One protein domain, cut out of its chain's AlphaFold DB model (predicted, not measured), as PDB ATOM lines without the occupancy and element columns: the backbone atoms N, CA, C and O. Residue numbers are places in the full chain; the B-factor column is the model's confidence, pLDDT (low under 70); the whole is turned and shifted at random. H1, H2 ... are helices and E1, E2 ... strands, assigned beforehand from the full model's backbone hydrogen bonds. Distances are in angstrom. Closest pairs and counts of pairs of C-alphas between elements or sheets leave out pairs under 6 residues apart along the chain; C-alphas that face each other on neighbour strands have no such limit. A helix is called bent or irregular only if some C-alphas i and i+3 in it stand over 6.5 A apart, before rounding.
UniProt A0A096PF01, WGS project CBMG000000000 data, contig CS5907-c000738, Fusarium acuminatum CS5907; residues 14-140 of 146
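What this domain is: This is residues 14 to 140 of the 146 residues of an uncharacterized protein of Fusarium acuminatum CS5907 (UniProt A0A096PF01). A twisted sheet of three strands, E1, E2 and E3, has two helices, H2 and H3, over one face, and a long stretch with no named element, residues 107 to 140, folds back on itself. H1 is not on the sheet and touches no other helix, and the short helices H4 and H5 follow H3 after a long link, with the centre of H4 the farthest of the elements' centres from the mean of the C-alphas, at 22.0 A. The printed part has 127 residues with five named helices and three named strands, in the order H1 H2 E1 E2 E3 H3 H4 H5; the sheet's order is E1 - E2 - E3, all antiparallel. The class is mixed, helices and strands, with under half of the residues in named elements. The whole is compact, with a radius of gyration of the C-alphas of 15.5 A and spans of 42 by 39 by 29 A.

Where its parts are: H1, residues 14 to 19, begins at C-alpha 14 (185.838, 158.219, 247.755). H2, residues 27 to 39, is 18.7 A long. E1, residues 42 to 50, is 24.5 A long and begins at C-alpha 42 (205.274, 154.660, 267.090). E2, residues 53 to 60, is 23.2 A long, and E3, residues 66 to 73, 20.0 A. H3, residues 76 to 86, is 15.3 A long. H4 is residues 98 to 101. H5, residues 103 to 106, ends at C-alpha 106 (190.672, 142.334, 250.459); it is irregular, with C-alphas 103 and 106 7.4 A apart.

How they stand to each other: E1, E2 and E3 form a meander, each strand the antiparallel neighbour of the one before. In the hairpin E1 and E2, N 45 and O 57 are 2.8 A apart, within hydrogen-bond range; in the hairpin E2 and E3, N 56 and O 70 are 2.8 A apart, also within range. H2 and H3 are on the same face of the sheet, as two layers, helices on one face of a sheet. H2 has a height over the sheet of 9.7 A and runs slantwise to the strands, at 39 degrees to E3 on the local plane; its closest C-alphas to E3 are those of Ala 29 and Leu 70, 6.8 A. H3 has a height of 8.9 A and runs across the strands, at 72 degrees to E1 on the local plane; the C-alphas of Ile 54 and Leu 79, the closest of E2 and H3, are 6.4 A apart. H1 is not on the sheet. H5 only grazes it, with residues 104 to 106. H4 and H5 touch only at the corner, and only just, with 3 pairs of C-alphas within 8 A, the closest those of Arg 98 and His 105, 6.0 A. In H1, H2 and H3 every O i to N i+4 pair is within hydrogen-bond range; H4 and H5 are too short for such a pair.

The domain as a whole: The C-alphas of Thr 39 and Lys 100 are the two farthest apart, 43.4 A. The printed part has no cut. The link H3 to H4, 11 residues, is long. Residues 114 to 115 pair with residues 138 to 139, antiparallel. The mean pLDDT of the printed part is 75.7; 44 residues are under 70, among them residues 86 to 107 and 132 to 140.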
ATOM      1  N   HIS A  14     186.818 157.237 247.299       89.69
ATOM      2  CA  HIS A  14     185.838 158.219 247.755       89.69
ATOM      3  C   HIS A  14     184.853 157.629 248.771       89.69
ATOM      4  O   HIS A  14     184.603 158.242 249.806       89.69
ATOM      5  N   GLU A  15     184.317 156.437 248.494       87.00
ATOM      6  CA  GLU A  15     183.432 155.727 249.427       87.00
ATOM      7  C   GLU A  15     184.153 155.404 250.740       87.00
ATOM      8  O   GLU A  15     183.578 155.585 251.814       87.00
ATOM      9  N   PHE A  16     185.423 155.007 250.648       86.19
ATOM     10  CA  PHE A  16     186.262 154.707 251.803       86.19
ATOM     11  C   PHE A  16     186.455 155.929 252.702       86.19
ATOM     12  O   PHE A  16     186.132 155.890 253.887       86.19
ATOM     13  N   LEU A  17     186.895 157.057 252.139       88.88
ATOM     14  CA  LEU A  17     187.122 158.288 252.905       88.88
ATOM     15  C   LEU A  17     185.828 158.868 253.493       88.88
ATOM     16  O   LEU A  17     185.856 159.481 254.556       88.88
ATOM     17  N   GLN A  18     184.678 158.667 252.840       88.94
ATOM     18  CA  GLN A  18     183.383 159.049 253.412       88.94
ATOM     19  C   GLN A  18     183.028 158.238 254.664       88.94
ATOM     20  O   GLN A  18     182.362 158.757 255.561       88.94
ATOM     21  N   ARG A  19     183.430 156.966 254.714       84.19
ATOM     22  CA  ARG A  19     183.168 156.066 255.847       84.19
ATOM     23  C   ARG A  19     184.202 156.182 256.955       84.19
ATOM     24  O   ARG A  19     183.866 155.894 258.100       84.19
ATOM     25  N   HIS A  20     185.401 156.638 256.611       85.12
ATOM     26  CA  HIS A  20     186.521 156.810 257.525       85.12
ATOM     27  C   HIS A  20     186.974 158.271 257.573       85.12
ATOM     28  O   HIS A  20     188.065 158.596 257.099       85.12
ATOM     29  N   PRO A  21     186.149 159.177 258.133       87.50
ATOM     30  CA  PRO A  21     186.495 160.592 258.239       87.50
ATOM     31  C   PRO A  21     187.724 160.847 259.128       87.50
ATOM     32  O   PRO A  21     188.276 161.945 259.101       87.50
ATOM     33  N   GLU A  22     188.153 159.861 259.921       86.75
ATOM     34  CA  GLU A  22     189.402 159.899 260.679       86.75
ATOM     35  C   GLU A  22     190.659 159.748 259.808       86.75
ATOM     36  O   GLU A  22     191.747 160.113 260.256       86.75
ATOM     37  N   VAL A  23     190.530 159.239 258.577       90.56
ATOM     38  CA  VAL A  23     191.648 159.130 257.635       90.56
ATOM     39  C   VAL A  23     191.889 160.477 256.995       90.56
ATOM     40  O   VAL A  23     191.055 161.016 256.262       90.56
ATOM     41  N   LYS A  24     193.075 161.016 257.243       94.06
ATOM     42  CA  LYS A  24     193.479 162.288 256.668       94.06
ATOM     43  C   LYS A  24     193.999 162.092 255.245       94.06
ATOM     44  O   LYS A  24     194.386 160.998 254.842       94.06
ATOM     45  N   THR A  25     194.015 163.178 254.479       94.56
ATOM     46  CA  THR A  25     194.581 163.227 253.123       94.56
ATOM     47  C   THR A  25     195.319 164.546 252.899       94.56
ATOM     48  O   THR A  25     195.090 165.538 253.596       94.56
ATOM     49  N   GLY A  26     196.199 164.569 251.898       93.62
ATOM     50  CA  GLY A  26     196.852 165.785 251.417       93.62
ATOM     51  C   GLY A  26     198.117 166.216 252.184       93.62
ATOM     52  O   GLY A  26     198.550 165.554 253.127       93.62
ATOM     53  N   PRO A  27     198.738 167.341 251.771       91.31
ATOM     54  CA  PRO A  27     200.089 167.716 252.204       91.31
ATOM     55  C   PRO A  27     200.224 168.019 253.698       91.31
ATOM     56  O   PRO A  27     201.247 167.710 254.296       91.31
ATOM     57  N   GLN A  28     199.195 168.609 254.312       93.38
ATOM     58  CA  GLN A  28     199.228 168.934 255.740       93.38
ATOM     59  C   GLN A  28     199.275 167.669 256.603       93.38
ATOM     60  O   GLN A  28     200.021 167.621 257.574       93.38
ATOM     61  N   ALA A  29     198.514 166.640 256.229       93.94
ATOM     62  CA  ALA A  29     198.533 165.361 256.921       93.94
ATOM     63  C   ALA A  29     199.863 164.621 256.716       93.94
ATOM     64  O   ALA A  29     200.350 163.976 257.634       93.94
ATOM     65  N   LYS A  30     200.488 164.767 255.541       91.75
ATOM     66  CA  LYS A  30     201.834 164.237 255.285       91.75
ATOM     67  C   LYS A  30     202.895 164.899 256.175       91.75
ATOM     68  O   LYS A  30     203.737 164.202 256.718       91.75
ATOM     69  N   ALA A  31     202.812 166.212 256.387       92.69
ATOM     70  CA  ALA A  31     203.695 166.903 257.328       92.69
ATOM     71  C   ALA A  31     203.444 166.484 258.791       92.69
ATOM     72  O   ALA A  31     204.376 166.409 259.580       92.69
ATOM     73  N   GLU A  32     202.192 166.202 259.167       92.38
ATOM     74  CA  GLU A  32     201.868 165.667 260.498       92.38
ATOM     75  C   GLU A  32     202.443 164.261 260.702       92.38
ATOM     76  O   GLU A  32     202.993 163.989 261.764       92.38
ATOM     77  N   LEU A  33     202.384 163.411 259.670       90.00
ATOM     78  CA  LEU A  33     203.020 162.094 259.671       90.00
ATOM     79  C   LEU A  33     204.530 162.193 259.936       90.00
ATOM     80  O   LEU A  33     205.042 161.499 260.805       90.00
ATOM     81  N   GLU A  34     205.229 163.088 259.231       88.50
ATOM     82  CA  GLU A  34     206.671 163.307 259.428       88.50
ATOM     83  C   GLU A  34     206.990 163.695 260.883       88.50
ATOM     84  O   GLU A  34     207.911 163.154 261.486       88.50
ATOM     85  N   VAL A  35     206.176 164.565 261.492       90.25
ATOM     86  CA  VAL A  35     206.341 164.945 262.905       90.25
ATOM     87  C   VAL A  35     206.097 163.767 263.851       90.25
ATOM     88  O   VAL A  35     206.804 163.641 264.851       90.25
ATOM     89  N   ILE A  36     205.107 162.914 263.566       86.62
ATOM     90  CA  ILE A  36     204.830 161.714 264.369       86.62
ATOM     91  C   ILE A  36     206.044 160.784 264.354       86.62
ATOM     92  O   ILE A  36     206.492 160.374 265.422       86.62
ATOM     93  N   HIS A  37     206.622 160.528 263.180       84.38
ATOM     94  CA  HIS A  37     207.810 159.677 263.046       84.38
ATOM     95  C   HIS A  37     209.058 160.272 263.700       84.38
ATOM     96  O   HIS A  37     209.888 159.527 264.214       84.38
ATOM     97  N   ASP A  38     209.182 161.598 263.732       84.38
ATOM     98  CA  ASP A  38     210.323 162.269 264.358       84.38
ATOM     99  C   ASP A  38     210.237 162.326 265.896       84.38
ATOM    100  O   ASP A  38     211.258 162.521 266.563       84.38
ATOM    101  N   THR A  39     209.036 162.228 266.480       80.06
ATOM    102  CA  THR A  39     208.816 162.569 267.901       80.06
ATOM    103  C   THR A  39     208.123 161.503 268.739       80.06
ATOM    104  O   THR A  39     208.196 161.577 269.968       80.06
ATOM    105  N   GLY A  40     207.449 160.538 268.118       74.38
ATOM    106  CA  GLY A  40     206.703 159.491 268.806       74.38
ATOM    107  C   GLY A  40     207.436 158.156 268.808       74.38
ATOM    108  O   GLY A  40     208.059 157.782 267.817       74.38
ATOM    109  N   ASP A  41     207.298 157.405 269.901       84.69
ATOM    110  CA  ASP A  41     207.541 155.963 269.876       84.69
ATOM    111  C   ASP A  41     206.323 155.300 269.225       84.69
ATOM    112  O   ASP A  41     205.300 155.046 269.866       84.69
ATOM    113  N   THR A  42     206.376 155.175 267.902       84.19
ATOM    114  CA  THR A  42     205.274 154.660 267.090       84.19
ATOM    115  C   THR A  42     205.770 153.586 266.142       84.19
ATOM    116  O   THR A  42     206.918 153.603 265.696       84.19
ATOM    117  N   PHE A  43     204.882 152.659 265.808       81.81
ATOM    118  CA  PHE A  43     205.072 151.747 264.691       81.81
ATOM    119  C   PHE A  43     203.989 152.002 263.652       81.81
ATOM    120  O   PHE A  43     202.871 152.409 263.985       81.81
ATOM    121  N   CYS A  44     204.324 151.760 262.390       82.56
ATOM    122  CA  CYS A  44     203.414 151.995 261.286       82.56
ATOM    123  C   CYS A  44     203.059 150.708 260.551       82.56
ATOM    124  O   CYS A  44     203.853 149.774 260.448       82.56
ATOM    125  N   GLU A  45     201.855 150.705 259.996       78.56
ATOM    126  CA  GLU A  45     201.442 149.770 258.968       78.56
ATOM    127  C   GLU A  45     201.134 150.527 257.688       78.56
ATOM    128  O   GLU A  45     200.393 151.516 257.673       78.56
ATOM    129  N   ILE A  46     201.705 150.033 256.597       82.25
ATOM    130  CA  ILE A  46     201.530 150.592 255.267       82.25
ATOM    131  C   ILE A  46     200.879 149.510 254.416       82.25
ATOM    132  O   ILE A  46     201.351 148.380 254.362       82.25
ATOM    133  N   THR A  47     199.770 149.835 253.763       80.50
ATOM    134  CA  THR A  47     199.027 148.884 252.930       80.50
ATOM    135  C   THR A  47     198.535 149.575 251.671       80.50
ATOM    136  O   THR A  47     198.000 150.680 251.733       80.50
ATOM    137  N   GLN A  48     198.662 148.926 250.517       83.12
ATOM    138  CA  GLN A  48     197.954 149.367 249.319       83.12
ATOM    139  C   GLN A  48     196.478 148.995 249.455       83.12
ATOM    140  O   GLN A  48     196.147 147.820 249.526       83.12
ATOM    141  N   ILE A  49     195.592 149.987 249.528       79.44
ATOM    142  CA  ILE A  49     194.153 149.747 249.715       79.44
ATOM    143  C   ILE A  49     193.353 149.894 248.429       79.44
ATOM    144  O   ILE A  49     192.248 149.388 248.377       79.44
ATOM    145  N   PHE A  50     193.892 150.561 247.408       81.75
ATOM    146  CA  PHE A  50     193.386 150.600 246.032       81.75
ATOM    147  C   PHE A  50     194.592 150.750 245.086       81.75
ATOM    148  O   PHE A  50     195.637 151.229 245.528       81.75
ATOM    149  N   ASP A  51     194.430 150.475 243.784       81.62
ATOM    150  CA  ASP A  51     195.494 150.578 242.758       81.62
ATOM    151  C   ASP A  51     196.355 151.856 242.849       81.62
ATOM    152  O   ASP A  51     197.556 151.841 242.569       81.62
ATOM    153  N   ASN A  52     195.731 152.981 243.203       83.81
ATOM    154  CA  ASN A  52     196.359 154.297 243.283       83.81
ATOM    155  C   ASN A  52     196.451 154.851 244.713       83.81
ATOM    156  O   ASN A  52     196.715 156.041 244.875       83.81
ATOM    157  N   THR A  53     196.173 154.050 245.743       88.62
ATOM    158  CA  THR A  53     196.089 154.546 247.119       88.62
ATOM    159  C   THR A  53     196.834 153.659 248.102       88.62
ATOM    160  O   THR A  53     196.495 152.490 248.292       88.62
ATOM    161  N   ILE A  54     197.784 154.270 248.807       88.44
ATOM    162  CA  ILE A  54     198.442 153.684 249.973       88.44
ATOM    163  C   ILE A  54     197.794 154.236 251.241       88.44
ATOM    164  O   ILE A  54     197.630 155.447 251.382       88.44
ATOM    165  N   LEU A  55     197.438 153.358 252.169       89.00
ATOM    166  CA  LEU A  55     197.032 153.707 253.520       89.00
ATOM    167  C   LEU A  55     198.230 153.552 254.453       89.00
ATOM    168  O   LEU A  55     198.825 152.481 254.524       89.00
ATOM    169  N   HIS A  56     198.554 154.623 255.161       89.94
ATOM    170  CA  HIS A  56     199.535 154.656 256.234       89.94
ATOM    171  C   HIS A  56     198.784 154.763 257.560       89.94
ATOM    172  O   HIS A  56     197.926 155.636 257.704       89.94
ATOM    173  N   GLN A  57     199.076 153.888 258.513       88.19
ATOM    174  CA  GLN A  57     198.461 153.896 259.836       88.19
ATOM    175  C   GLN A  57     199.549 153.841 260.898       88.19
ATOM    176  O   GLN A  57     200.358 152.921 260.876       88.19
ATOM    177  N   ASP A  58     199.535 154.778 261.839       86.94
ATOM    178  CA  ASP A  58     200.490 154.809 262.945       86.94
ATOM    179  C   ASP A  58     199.810 154.450 264.248       86.94
ATOM    180  O   ASP A  58     198.691 154.891 264.554       86.94
ATOM    181  N   TYR A  59     200.538 153.677 265.035       83.75
ATOM    182  CA  TYR A  59     200.122 153.148 266.312       83.75
ATOM    183  C   TYR A  59     201.127 153.571 267.367       83.75
ATOM    184  O   TYR A  59     202.335 153.535 267.154       83.75
ATOM    185  N   ASP A  60     200.601 153.968 268.516       81.44
ATOM    186  CA  ASP A  60     201.392 154.217 269.714       81.44
ATOM    187  C   ASP A  60     202.102 152.926 270.148       81.44
ATOM    188  O   ASP A  60     201.450 151.883 270.259       81.44
ATOM    189  N   GLY A  61     203.417 152.984 270.369       76.81
ATOM    190  CA  GLY A  61     204.248 151.815 270.681       76.81
ATOM    191  C   GLY A  61     203.811 151.087 271.951       76.81
ATOM    192  O   GLY A  61     203.741 149.856 271.972       76.81
ATOM    193  N   ASP A  62     203.402 151.845 272.969       76.38
ATOM    194  CA  ASP A  62     202.977 151.307 274.261       76.38
ATOM    195  C   ASP A  62     201.558 150.730 274.204       76.38
ATOM    196  O   ASP A  62     201.311 149.551 274.473       76.38
ATOM    197  N   SER A  63     200.579 151.576 273.877       76.06
ATOM    198  CA  SER A  63     199.162 151.218 273.960       76.06
ATOM    199  C   SER A  63     198.669 150.426 272.756       76.06
ATOM    200  O   SER A  63     197.564 149.876 272.809       76.06
ATOM    201  N   ARG A  64     199.450 150.394 271.669       72.75
ATOM    202  CA  ARG A  64     199.119 149.752 270.385       72.75
ATOM    203  C   ARG A  64     197.825 150.277 269.769       72.75
ATOM    204  O   ARG A  64     197.201 149.625 268.931       72.75
ATOM    205  N   LYS A  65     197.388 151.464 270.194       77.00
ATOM    206  CA  LYS A  65     196.207 152.135 269.654       77.00
ATOM    207  C   LYS A  65     196.620 152.977 268.464       77.00
ATOM    208  O   LYS A  65     197.633 153.666 268.513       77.00
ATOM    209  N   ARG A  66     195.791 152.963 267.418       84.06
ATOM    210  CA  ARG A  66     195.992 153.830 266.257       84.06
ATOM    211  C   ARG A  66     195.904 155.289 266.694       84.06
ATOM    212  O   ARG A  66     194.867 155.714 267.209       84.06
ATOM    213  N   VAL A  67     196.968 156.040 266.456       86.69
ATOM    214  CA  VAL A  67     197.054 157.478 266.739       86.69
ATOM    215  C   VAL A  67     196.899 158.313 265.477       86.69
ATOM    216  O   VAL A  67     196.457 159.460 265.559       86.69
ATOM    217  N   PHE A  68     197.186 157.735 264.307       90.25
ATOM    218  CA  PHE A  68     197.114 158.450 263.041       90.25
ATOM    219  C   PHE A  68     196.778 157.532 261.862       90.25
ATOM    220  O   PHE A  68     197.054 156.333 261.886       90.25
ATOM    221  N   ALA A  69     196.136 158.097 260.839       91.31
ATOM    222  CA  ALA A  69     195.868 157.416 259.579       91.31
ATOM    223  C   ALA A  69     195.871 158.418 258.416       91.31
ATOM    224  O   ALA A  69     195.210 159.460 258.477       91.31
ATOM    225  N   LEU A  70     196.578 158.076 257.343       93.88
ATOM    226  CA  LEU A  70     196.736 158.892 256.143       93.88
ATOM    227  C   LEU A  70     196.546 158.045 254.889       93.88
ATOM    228  O   LEU A  70     197.259 157.070 254.677       93.88
ATOM    229  N   ALA A  71     195.630 158.463 254.018       93.69
ATOM    230  CA  ALA A  71     195.544 157.936 252.663       93.69
ATOM    231  C   ALA A  71     196.361 158.810 251.698       93.69
ATOM    232  O   ALA A  71     196.073 159.992 251.482       93.69
ATOM    233  N   LEU A  72     197.379 158.202 251.097       93.19
ATOM    234  CA  LEU A  72     198.208 158.755 250.035       93.19
ATOM    235  C   LEU A  72     197.586 158.373 248.686       93.19
ATOM    236  O   LEU A  72     197.893 157.329 248.113       93.19
ATOM    237  N   VAL A  73     196.663 159.216 248.218       93.00
ATOM    238  CA  VAL A  73     195.922 159.031 246.960       93.00
ATOM    239  C   VAL A  73     196.716 159.621 245.796       93.00
ATOM    240  O   VAL A  73     197.147 160.771 245.871       93.00
ATOM    241  N   ASP A  74     196.899 158.840 244.731       93.06
ATOM    242  CA  ASP A  74     197.672 159.199 243.535       93.06
ATOM    243  C   ASP A  74     199.138 159.607 243.828       93.06
ATOM    244  O   ASP A  74     199.784 160.287 243.026       93.06
ATOM    245  N   ASP A  75     199.707 159.174 244.963       92.38
ATOM    246  CA  ASP A  75     201.118 159.403 245.306       92.38
ATOM    247  C   ASP A  75     201.989 158.288 244.704       92.38
ATOM    248  O   ASP A  75     202.205 157.222 245.286       92.38
ATOM    249  N   ALA A  76     202.502 158.543 243.499       90.12
ATOM    250  CA  ALA A  76     203.330 157.587 242.768       90.12
ATOM    251  C   ALA A  76     204.618 157.188 243.515       90.12
ATOM    252  O   ALA A  76     205.110 156.077 243.317       90.12
ATOM    253  N   GLN A  77     205.168 158.063 244.367       89.69
ATOM    254  CA  GLN A  77     206.372 157.744 245.139       89.69
ATOM    255  C   GLN A  77     206.045 156.782 246.278       89.69
ATOM    256  O   GLN A  77     206.783 155.823 246.490       89.69
ATOM    257  N   ALA A  78     204.925 157.005 246.970       87.88
ATOM    258  CA  ALA A  78     204.451 156.101 248.012       87.88
ATOM    259  C   ALA A  78     204.151 154.704 247.453       87.88
ATOM    260  O   ALA A  78     204.577 153.709 248.029       87.88
ATOM    261  N   LEU A  79     203.488 154.632 246.295       85.94
ATOM    262  CA  LEU A  79     203.188 153.364 245.633       85.94
ATOM    263  C   LEU A  79     204.456 152.622 245.189       85.94
ATOM    264  O   LEU A  79     204.539 151.405 245.330       85.94
ATOM    265  N   ALA A  80     205.442 153.340 244.644       87.31
ATOM    266  CA  ALA A  80     206.712 152.740 244.243       87.31
ATOM    267  C   ALA A  80     207.475 152.174 245.447       87.31
ATOM    268  O   ALA A  80     207.936 151.039 245.383       87.31
ATOM    269  N   ARG A  81     207.540 152.932 246.550       86.06
ATOM    270  CA  ARG A  81     208.179 152.482 247.792       86.06
ATOM    271  C   ARG A  81     207.484 151.256 248.377       86.06
ATOM    272  O   ARG A  81     208.152 150.276 248.669       86.06
ATOM    273  N   TYR A  82     206.154 151.282 248.470       83.06
ATOM    274  CA  TYR A  82     205.382 150.140 248.959       83.06
ATOM    275  C   TYR A  82     205.679 148.867 248.154       83.06
ATOM    276  O   TYR A  82     205.897 147.813 248.733       83.06
ATOM    277  N   LYS A  83     205.749 148.966 246.821       81.69
ATOM    278  CA  LYS A  83     206.066 147.821 245.950       81.69
ATOM    279  C   LYS A  83     207.502 147.319 246.098       81.69
ATOM    280  O   LYS A  83     207.740 146.132 245.923       81.69
ATOM    281  N   GLU A  84     208.451 148.209 246.376       84.25
ATOM    282  CA  GLU A  84     209.841 147.829 246.643       84.25
ATOM    283  C   GLU A  84     209.967 147.081 247.979       84.25
ATOM    284  O   GLU A  84     210.663 146.070 248.052       84.25
ATOM    285  N   GLU A  85     209.259 147.545 249.011       76.25
ATOM    286  CA  GLU A  85     209.318 147.000 250.374       76.25
ATOM    287  C   GLU A  85     208.471 145.734 250.565       76.25
ATOM    288  O   GLU A  85     208.898 144.820 251.267       76.25
ATOM    289  N   ALA A  86     207.302 145.643 249.923       66.50
ATOM    290  CA  ALA A  86     206.434 144.464 249.990       66.50
ATOM    291  C   ALA A  86     207.049 143.224 249.307       66.50
ATOM    292  O   ALA A  86     206.646 142.098 249.589       66.50
ATOM    293  N   GLY A  87     208.042 143.416 248.431       58.47
ATOM    294  CA  GLY A  87     208.657 142.341 247.653       58.47
ATOM    295  C   GLY A  87     207.692 141.666 246.664       58.47
ATOM    296  O   GLY A  87     206.573 142.120 246.438       58.47
ATOM    297  N   ASP A  88     208.134 140.557 246.059       52.56
ATOM    298  CA  ASP A  88     207.302 139.706 245.181       52.56
ATOM    299  C   ASP A  88     206.327 138.806 245.973       52.56
ATOM    300  O   ASP A  88     205.549 138.048 245.383       52.56
ATOM    301  N   GLU A  89     206.362 138.856 247.310       48.47
ATOM    302  CA  GLU A  89     205.388 138.180 248.161       48.47
ATOM    303  C   GLU A  89     204.096 138.991 248.176       48.47
ATOM    304  O   GLU A  89     203.777 139.735 249.098       48.47
ATOM    305  N   ASP A  90     203.335 138.816 247.100       48.44
ATOM    306  CA  ASP A  90     201.913 139.112 247.034       48.44
ATOM    307  C   ASP A  90     201.307 138.564 248.343       48.44
ATOM    308  O   ASP A  90     201.305 137.349 248.563       48.44
ATOM    309  N   VAL A  91     200.904 139.424 249.288       49.56
ATOM    310  CA  VAL A  91     200.329 138.996 250.577       49.56
ATOM    311  C   VAL A  91     198.943 138.431 250.270       49.56
ATOM    312  O   VAL A  91     197.909 139.095 250.327       49.56
ATOM    313  N   MET A  92     198.933 137.191 249.788       47.19
ATOM    314  CA  MET A  92     197.800 136.603 249.093       47.19
ATOM    315  C   MET A  92     196.756 136.140 250.113       47.19
ATOM    316  O   MET A  92     196.918 135.080 250.719       47.19
ATOM    317  N   CYS A  93     195.629 136.853 250.266       49.28
ATOM    318  CA  CYS A  93     194.486 136.274 250.988       49.28
ATOM    319  C   CYS A  93     193.971 135.045 250.210       49.28
ATOM    320  O   CYS A  93     193.503 135.162 249.076       49.28
ATOM    321  N   GLY A  94     194.022 133.854 250.813       50.88
ATOM    322  CA  GLY A  94     193.555 132.592 250.219       50.88
ATOM    323  C   GLY A  94     192.029 132.419 250.163       50.88
ATOM    324  O   GLY A  94     191.548 131.287 250.154       50.88
ATOM    325  N   CYS A  95     191.241 133.500 250.188       53.06
ATOM    326  CA  CYS A  95     189.783 133.397 250.254       53.06
ATOM    327  C   CYS A  95     189.122 133.259 248.871       53.06
ATOM    328  O   CYS A  95     189.661 133.663 247.842       53.06
ATOM    329  N   LYS A  96     187.887 132.740 248.849       56.88
ATOM    330  CA  LYS A  96     187.111 132.516 247.613       56.88
ATOM    331  C   LYS A  96     186.730 133.798 246.864       56.88
ATOM    332  O   LYS A  96     186.409 133.726 245.681       56.88
ATOM    333  N   ALA A  97     186.715 134.955 247.530       59.19
ATOM    334  CA  ALA A  97     186.442 136.227 246.858       59.19
ATOM    335  C   ALA A  97     187.588 136.609 245.907       59.19
ATOM    336  O   ALA A  97     187.327 137.154 244.835       59.19
ATOM    337  N   ARG A  98     188.823 136.185 246.209       60.00
ATOM    338  CA  ARG A  98     189.990 136.386 245.345       60.00
ATOM    339  C   ARG A  98     189.790 135.879 243.924       60.00
ATOM    340  O   ARG A  98     190.159 136.558 242.972       60.00
ATOM    341  N   GLU A  99     189.192 134.698 243.770       62.03
ATOM    342  CA  GLU A  99     188.982 134.069 242.459       62.03
ATOM    343  C   GLU A  99     188.107 134.920 241.528       62.03
ATOM    344  O   GLU A  99     188.206 134.806 240.309       62.03
ATOM    345  N   LYS A 100     187.243 135.768 242.096       62.75
ATOM    346  CA  LYS A 100     186.330 136.635 241.342       62.75
ATOM    347  C   LYS A 100     186.815 138.076 241.244       62.75
ATOM    348  O   LYS A 100     186.504 138.739 240.261       62.75
ATOM    349  N   GLU A 101     187.517 138.555 242.264       63.03
ATOM    350  CA  GLU A 101     187.785 139.982 242.474       63.03
ATOM    351  C   GLU A 101     189.282 140.347 242.385       63.03
ATOM    352  O   GLU A 101     189.616 141.526 242.395       63.03
ATOM    353  N   GLY A 102     190.187 139.372 242.221       62.06
ATOM    354  CA  GLY A 102     191.629 139.610 242.053       62.06
ATOM    355  C   GLY A 102     192.385 139.774 243.377       62.06
ATOM    356  O   GLY A 102     191.812 139.599 244.445       62.06
ATOM    357  N   ALA A 103     193.691 140.058 243.341       59.00
ATOM    358  CA  ALA A 103     194.526 140.170 244.550       59.00
ATOM    359  C   ALA A 103     194.058 141.291 245.505       59.00
ATOM    360  O   ALA A 103     193.982 141.064 246.709       59.00
ATOM    361  N   GLU A 104     193.589 142.417 244.960       57.97
ATOM    362  CA  GLU A 104     193.163 143.624 245.696       57.97
ATOM    363  C   GLU A 104     191.813 143.485 246.435       57.97
ATOM    364  O   GLU A 104     191.437 144.349 247.224       57.97
ATOM    365  N   HIS A 105     191.067 142.390 246.232       62.78
ATOM    366  CA  HIS A 105     189.697 142.187 246.747       62.78
ATOM    367  C   HIS A 105     189.512 142.354 248.269       62.78
ATOM    368  O   HIS A 105     188.388 142.411 248.776       62.78
ATOM    369  N   SER A 106     190.616 142.368 249.008       60.72
ATOM    370  CA  SER A 106     190.672 142.334 250.459       60.72
ATOM    371  C   SER A 106     191.089 143.650 251.099       60.72
ATOM    372  O   SER A 106     191.024 143.726 252.314       60.72
ATOM    373  N   LEU A 107     191.526 144.668 250.358       66.62
ATOM    374  CA  LEU A 107     192.279 145.770 250.980       66.62
ATOM    375  C   LEU A 107     191.460 147.060 251.159       66.62
ATOM    376  O   LEU A 107     191.917 148.007 251.785       66.62
ATOM    377  N   HIS A 108     190.210 147.087 250.687       70.25
ATOM    378  CA  HIS A 108     189.420 148.320 250.610       70.25
ATOM    379  C   HIS A 108     188.868 148.855 251.945       70.25
ATOM    380  O   HIS A 108     188.331 149.954 251.953       70.25
ATOM    381  N   GLU A 109     188.919 148.107 253.050       71.25
ATOM    382  CA  GLU A 109     188.341 148.502 254.353       71.25
ATOM    383  C   GLU A 109     189.317 148.223 255.515       71.25
ATOM    384  O   GLU A 109     188.892 147.950 256.636       71.25
ATOM    385  N   SER A 110     190.635 148.316 255.270       66.44
ATOM    386  CA  SER A 110     191.750 147.965 256.186       66.44
ATOM    387  C   SER A 110     191.807 148.713 257.538       66.44
ATOM    388  O   SER A 110     192.775 148.601 258.280       66.44
ATOM    389  N   ILE A 111     190.759 149.457 257.889       65.12
ATOM    390  CA  ILE A 111     190.648 150.309 259.081       65.12
ATOM    391  C   ILE A 111     189.952 149.590 260.249       65.12
ATOM    392  O   ILE A 111     189.914 150.118 261.365       65.12
ATOM    393  N   VAL A 112     189.404 148.388 260.038       54.72
ATOM    394  CA  VAL A 112     188.637 147.679 261.073       54.72
ATOM    395  C   VAL A 112     189.529 147.175 262.213       54.72
ATOM    396  O   VAL A 112     190.537 146.504 262.010       54.72
ATOM    397  N   VAL A 113     189.057 147.519 263.415       53.16
ATOM    398  CA  VAL A 113     189.485 147.171 264.775       53.16
ATOM    399  C   VAL A 113     190.559 146.087 264.882       53.16
ATOM    400  O   VAL A 113     190.315 144.907 264.637       53.16
ATOM    401  N   VAL A 114     191.697 146.548 265.399       50.84
ATOM    402  CA  VAL A 114     192.710 145.816 266.159       50.84
ATOM    403  C   VAL A 114     192.044 144.760 267.041       50.84
ATOM    404  O   VAL A 114     191.447 145.087 268.069       50.84
ATOM    405  N   LYS A 115     192.166 143.481 266.688       54.19
ATOM    406  CA  LYS A 115     192.226 142.478 267.752       54.19
ATOM    407  C   LYS A 115     193.465 142.829 268.562       54.19
ATOM    408  O   LYS A 115     194.552 142.871 267.983       54.19
ATOM    409  N   GLU A 116     193.284 143.153 269.843       55.50
ATOM    410  CA  GLU A 116     194.410 143.356 270.753       55.50
ATOM    411  C   GLU A 116     195.370 142.173 270.586       55.50
ATOM    412  O   GLU A 116     194.946 141.034 270.370       55.50
ATOM    413  N   ALA A 117     196.664 142.462 270.570       61.50
ATOM    414  CA  ALA A 117     197.679 141.434 270.448       61.50
ATOM    415  C   ALA A 117     197.638 140.534 271.695       61.50
ATOM    416  O   ALA A 117     198.207 140.865 272.732       61.50
ATOM    417  N   GLU A 118     196.936 139.408 271.606       63.38
ATOM    418  CA  GLU A 118     196.767 138.433 272.688       63.38
ATOM    419  C   GLU A 118     197.781 137.284 272.530       63.38
ATOM    420  O   GLU A 118     197.420 136.125 272.307       63.38
ATOM    421  N   CYS A 119     199.082 137.594 272.592       70.12
ATOM    422  CA  CYS A 119     200.122 136.566 272.531       70.12
ATOM    423  C   CYS A 119     200.354 135.924 273.903       70.12
ATOM    424  O   CYS A 119     201.096 136.453 274.725       70.12
ATOM    425  N   GLU A 120     199.797 134.736 274.131       77.00
ATOM    426  CA  GLU A 120     200.041 133.986 275.373       77.00
ATOM    427  C   GLU A 120     201.489 133.483 275.522       77.00
ATOM    428  O   GLU A 120     201.938 133.258 276.646       77.00
ATOM    429  N   GLU A 121     202.220 133.315 274.414       78.69
ATOM    430  CA  GLU A 121     203.601 132.806 274.423       78.69
ATOM    431  C   GLU A 121     204.638 133.871 274.792       78.69
ATOM    432  O   GLU A 121     205.623 133.562 275.457       78.69
ATOM    433  N   HIS A 122     204.411 135.125 274.397       80.31
ATOM    434  CA  HIS A 122     205.368 136.222 274.574       80.31
ATOM    435  C   HIS A 122     204.861 137.326 275.518       80.31
ATOM    436  O   HIS A 122     205.457 138.394 275.576       80.31
ATOM    437  N   LYS A 123     203.783 137.090 276.278       72.00
ATOM    438  CA  LYS A 123     203.202 138.078 277.212       72.00
ATOM    439  C   LYS A 123     204.124 138.535 278.348       72.00
ATOM    440  O   LYS A 123     203.861 139.564 278.954       72.00
ATOM    441  N   GLU A 124     205.153 137.748 278.666       74.94
ATOM    442  CA  GLU A 124     206.129 138.043 279.727       74.94
ATOM    443  C   GLU A 124     207.389 138.750 279.188       74.94
ATOM    444  O   GLU A 124     208.323 138.993 279.950       74.94
ATOM    445  N   LEU A 125     207.462 139.021 277.877       71.06
ATOM    446  CA  LEU A 125     208.542 139.804 277.279       71.06
ATOM    447  C   LEU A 125     208.177 141.290 277.293       71.06
ATOM    448  O   LEU A 125     207.035 141.650 277.014       71.06
ATOM    449  N   ASP A 126     209.168 142.141 277.562       65.62
ATOM    450  CA  ASP A 126     208.999 143.600 277.516       65.62
ATOM    451  C   ASP A 126     208.750 144.109 276.079       65.62
ATOM    452  O   ASP A 126     208.147 145.162 275.894       65.62
ATOM    453  N   GLU A 127     209.157 143.343 275.058       66.06
ATOM    454  CA  GLU A 127     209.003 143.687 273.639       66.06
ATOM    455  C   GLU A 127     208.259 142.581 272.858       66.06
ATOM    456  O   GLU A 127     208.493 141.387 273.090       66.06
ATOM    457  N   PRO A 128     207.361 142.938 271.913       64.56
ATOM    458  CA  PRO A 128     206.704 141.973 271.036       64.56
ATOM    459  C   PRO A 128     207.717 141.264 270.127       64.56
ATOM    460  O   PRO A 128     208.635 141.878 269.591       64.56
ATOM    461  N   ASN A 129     207.519 139.963 269.902       73.38
ATOM    462  CA  ASN A 129     208.369 139.205 268.990       73.38
ATOM    463  C   ASN A 129     208.021 139.558 267.523       73.38
ATOM    464  O   ASN A 129     206.874 139.331 267.117       73.38
ATOM    465  N   PRO A 130     208.977 140.058 266.713       66.44
ATOM    466  CA  PRO A 130     208.740 140.427 265.312       66.44
ATOM    467  C   PRO A 130     208.260 139.262 264.448       66.44
ATOM    468  O   PRO A 130     207.453 139.468 263.548       66.44
ATOM    469  N   ASP A 131     208.650 138.034 264.781       72.31
ATOM    470  CA  ASP A 131     208.284 136.842 264.016       72.31
ATOM    471  C   ASP A 131     206.962 136.206 264.489       72.31
ATOM    472  O   ASP A 131     206.507 135.202 263.934       72.31
ATOM    473  N   CYS A 132     206.317 136.753 265.528       65.50
ATOM    474  CA  CYS A 132     205.091 136.198 266.097       65.50
ATOM    475  C   CYS A 132     203.868 137.042 265.729       65.50
ATOM    476  O   CYS A 132     203.589 138.058 266.355       65.50
ATOM    477  N   SER A 133     203.055 136.572 264.782       62.78
ATOM    478  CA  SER A 133     201.825 137.259 264.348       62.78
ATOM    479  C   SER A 133     200.804 137.524 265.467       62.78
ATOM    480  O   SER A 133     200.019 138.457 265.356       62.78
ATOM    481  N   ALA A 134     200.823 136.754 266.561       66.12
ATOM    482  CA  ALA A 134     199.971 136.992 267.730       66.12
ATOM    483  C   ALA A 134     200.472 138.142 268.627       66.12
ATOM    484  O   ALA A 134     199.704 138.669 269.430       66.12
ATOM    485  N   CYS A 135     201.751 138.524 268.516       69.56
ATOM    486  CA  CYS A 135     202.317 139.687 269.203       69.56
ATOM    487  C   CYS A 135     201.892 141.012 268.571       69.56
ATOM    488  O   CYS A 135     202.071 142.050 269.209       69.56
ATOM    489  N   TRP A 136     201.324 140.978 267.367       64.88
ATOM    490  CA  TRP A 136     200.934 142.152 266.603       64.88
ATOM    491  C   TRP A 136     199.409 142.287 266.565       64.88
ATOM    492  O   TRP A 136     198.695 141.279 266.549       64.88
ATOM    493  N   PRO A 137     198.878 143.519 266.606       57.31
ATOM    494  CA  PRO A 137     197.451 143.745 266.465       57.31
ATOM    495  C   PRO A 137     196.952 143.179 265.129       57.31
ATOM    496  O   PRO A 137     197.453 143.525 264.065       57.31
ATOM    497  N   LEU A 138     195.937 142.315 265.167       54.19
ATOM    498  CA  LEU A 138     195.304 141.821 263.943       54.19
ATOM    499  C   LEU A 138     194.326 142.882 263.439       54.19
ATOM    500  O   LEU A 138     193.235 143.042 263.992       54.19
ATOM    501  N   LEU A 139     194.708 143.593 262.384       53.22
ATOM    502  CA  LEU A 139     193.848 144.553 261.699       53.22
ATOM    503  C   LEU A 139     193.021 143.821 260.645       53.22
ATOM    504  O   LEU A 139     193.429 143.613 259.503       53.22
ATOM    505  N   SER A 140     191.835 143.363 261.046       50.72
ATOM    506  CA  SER A 140     190.931 142.637 260.154       50.72
ATOM    507  C   SER A 140     190.014 143.598 259.402       50.72
ATOM    508  O   SER A 140     188.798 143.559 259.571       50.72
TER     509      SER A 140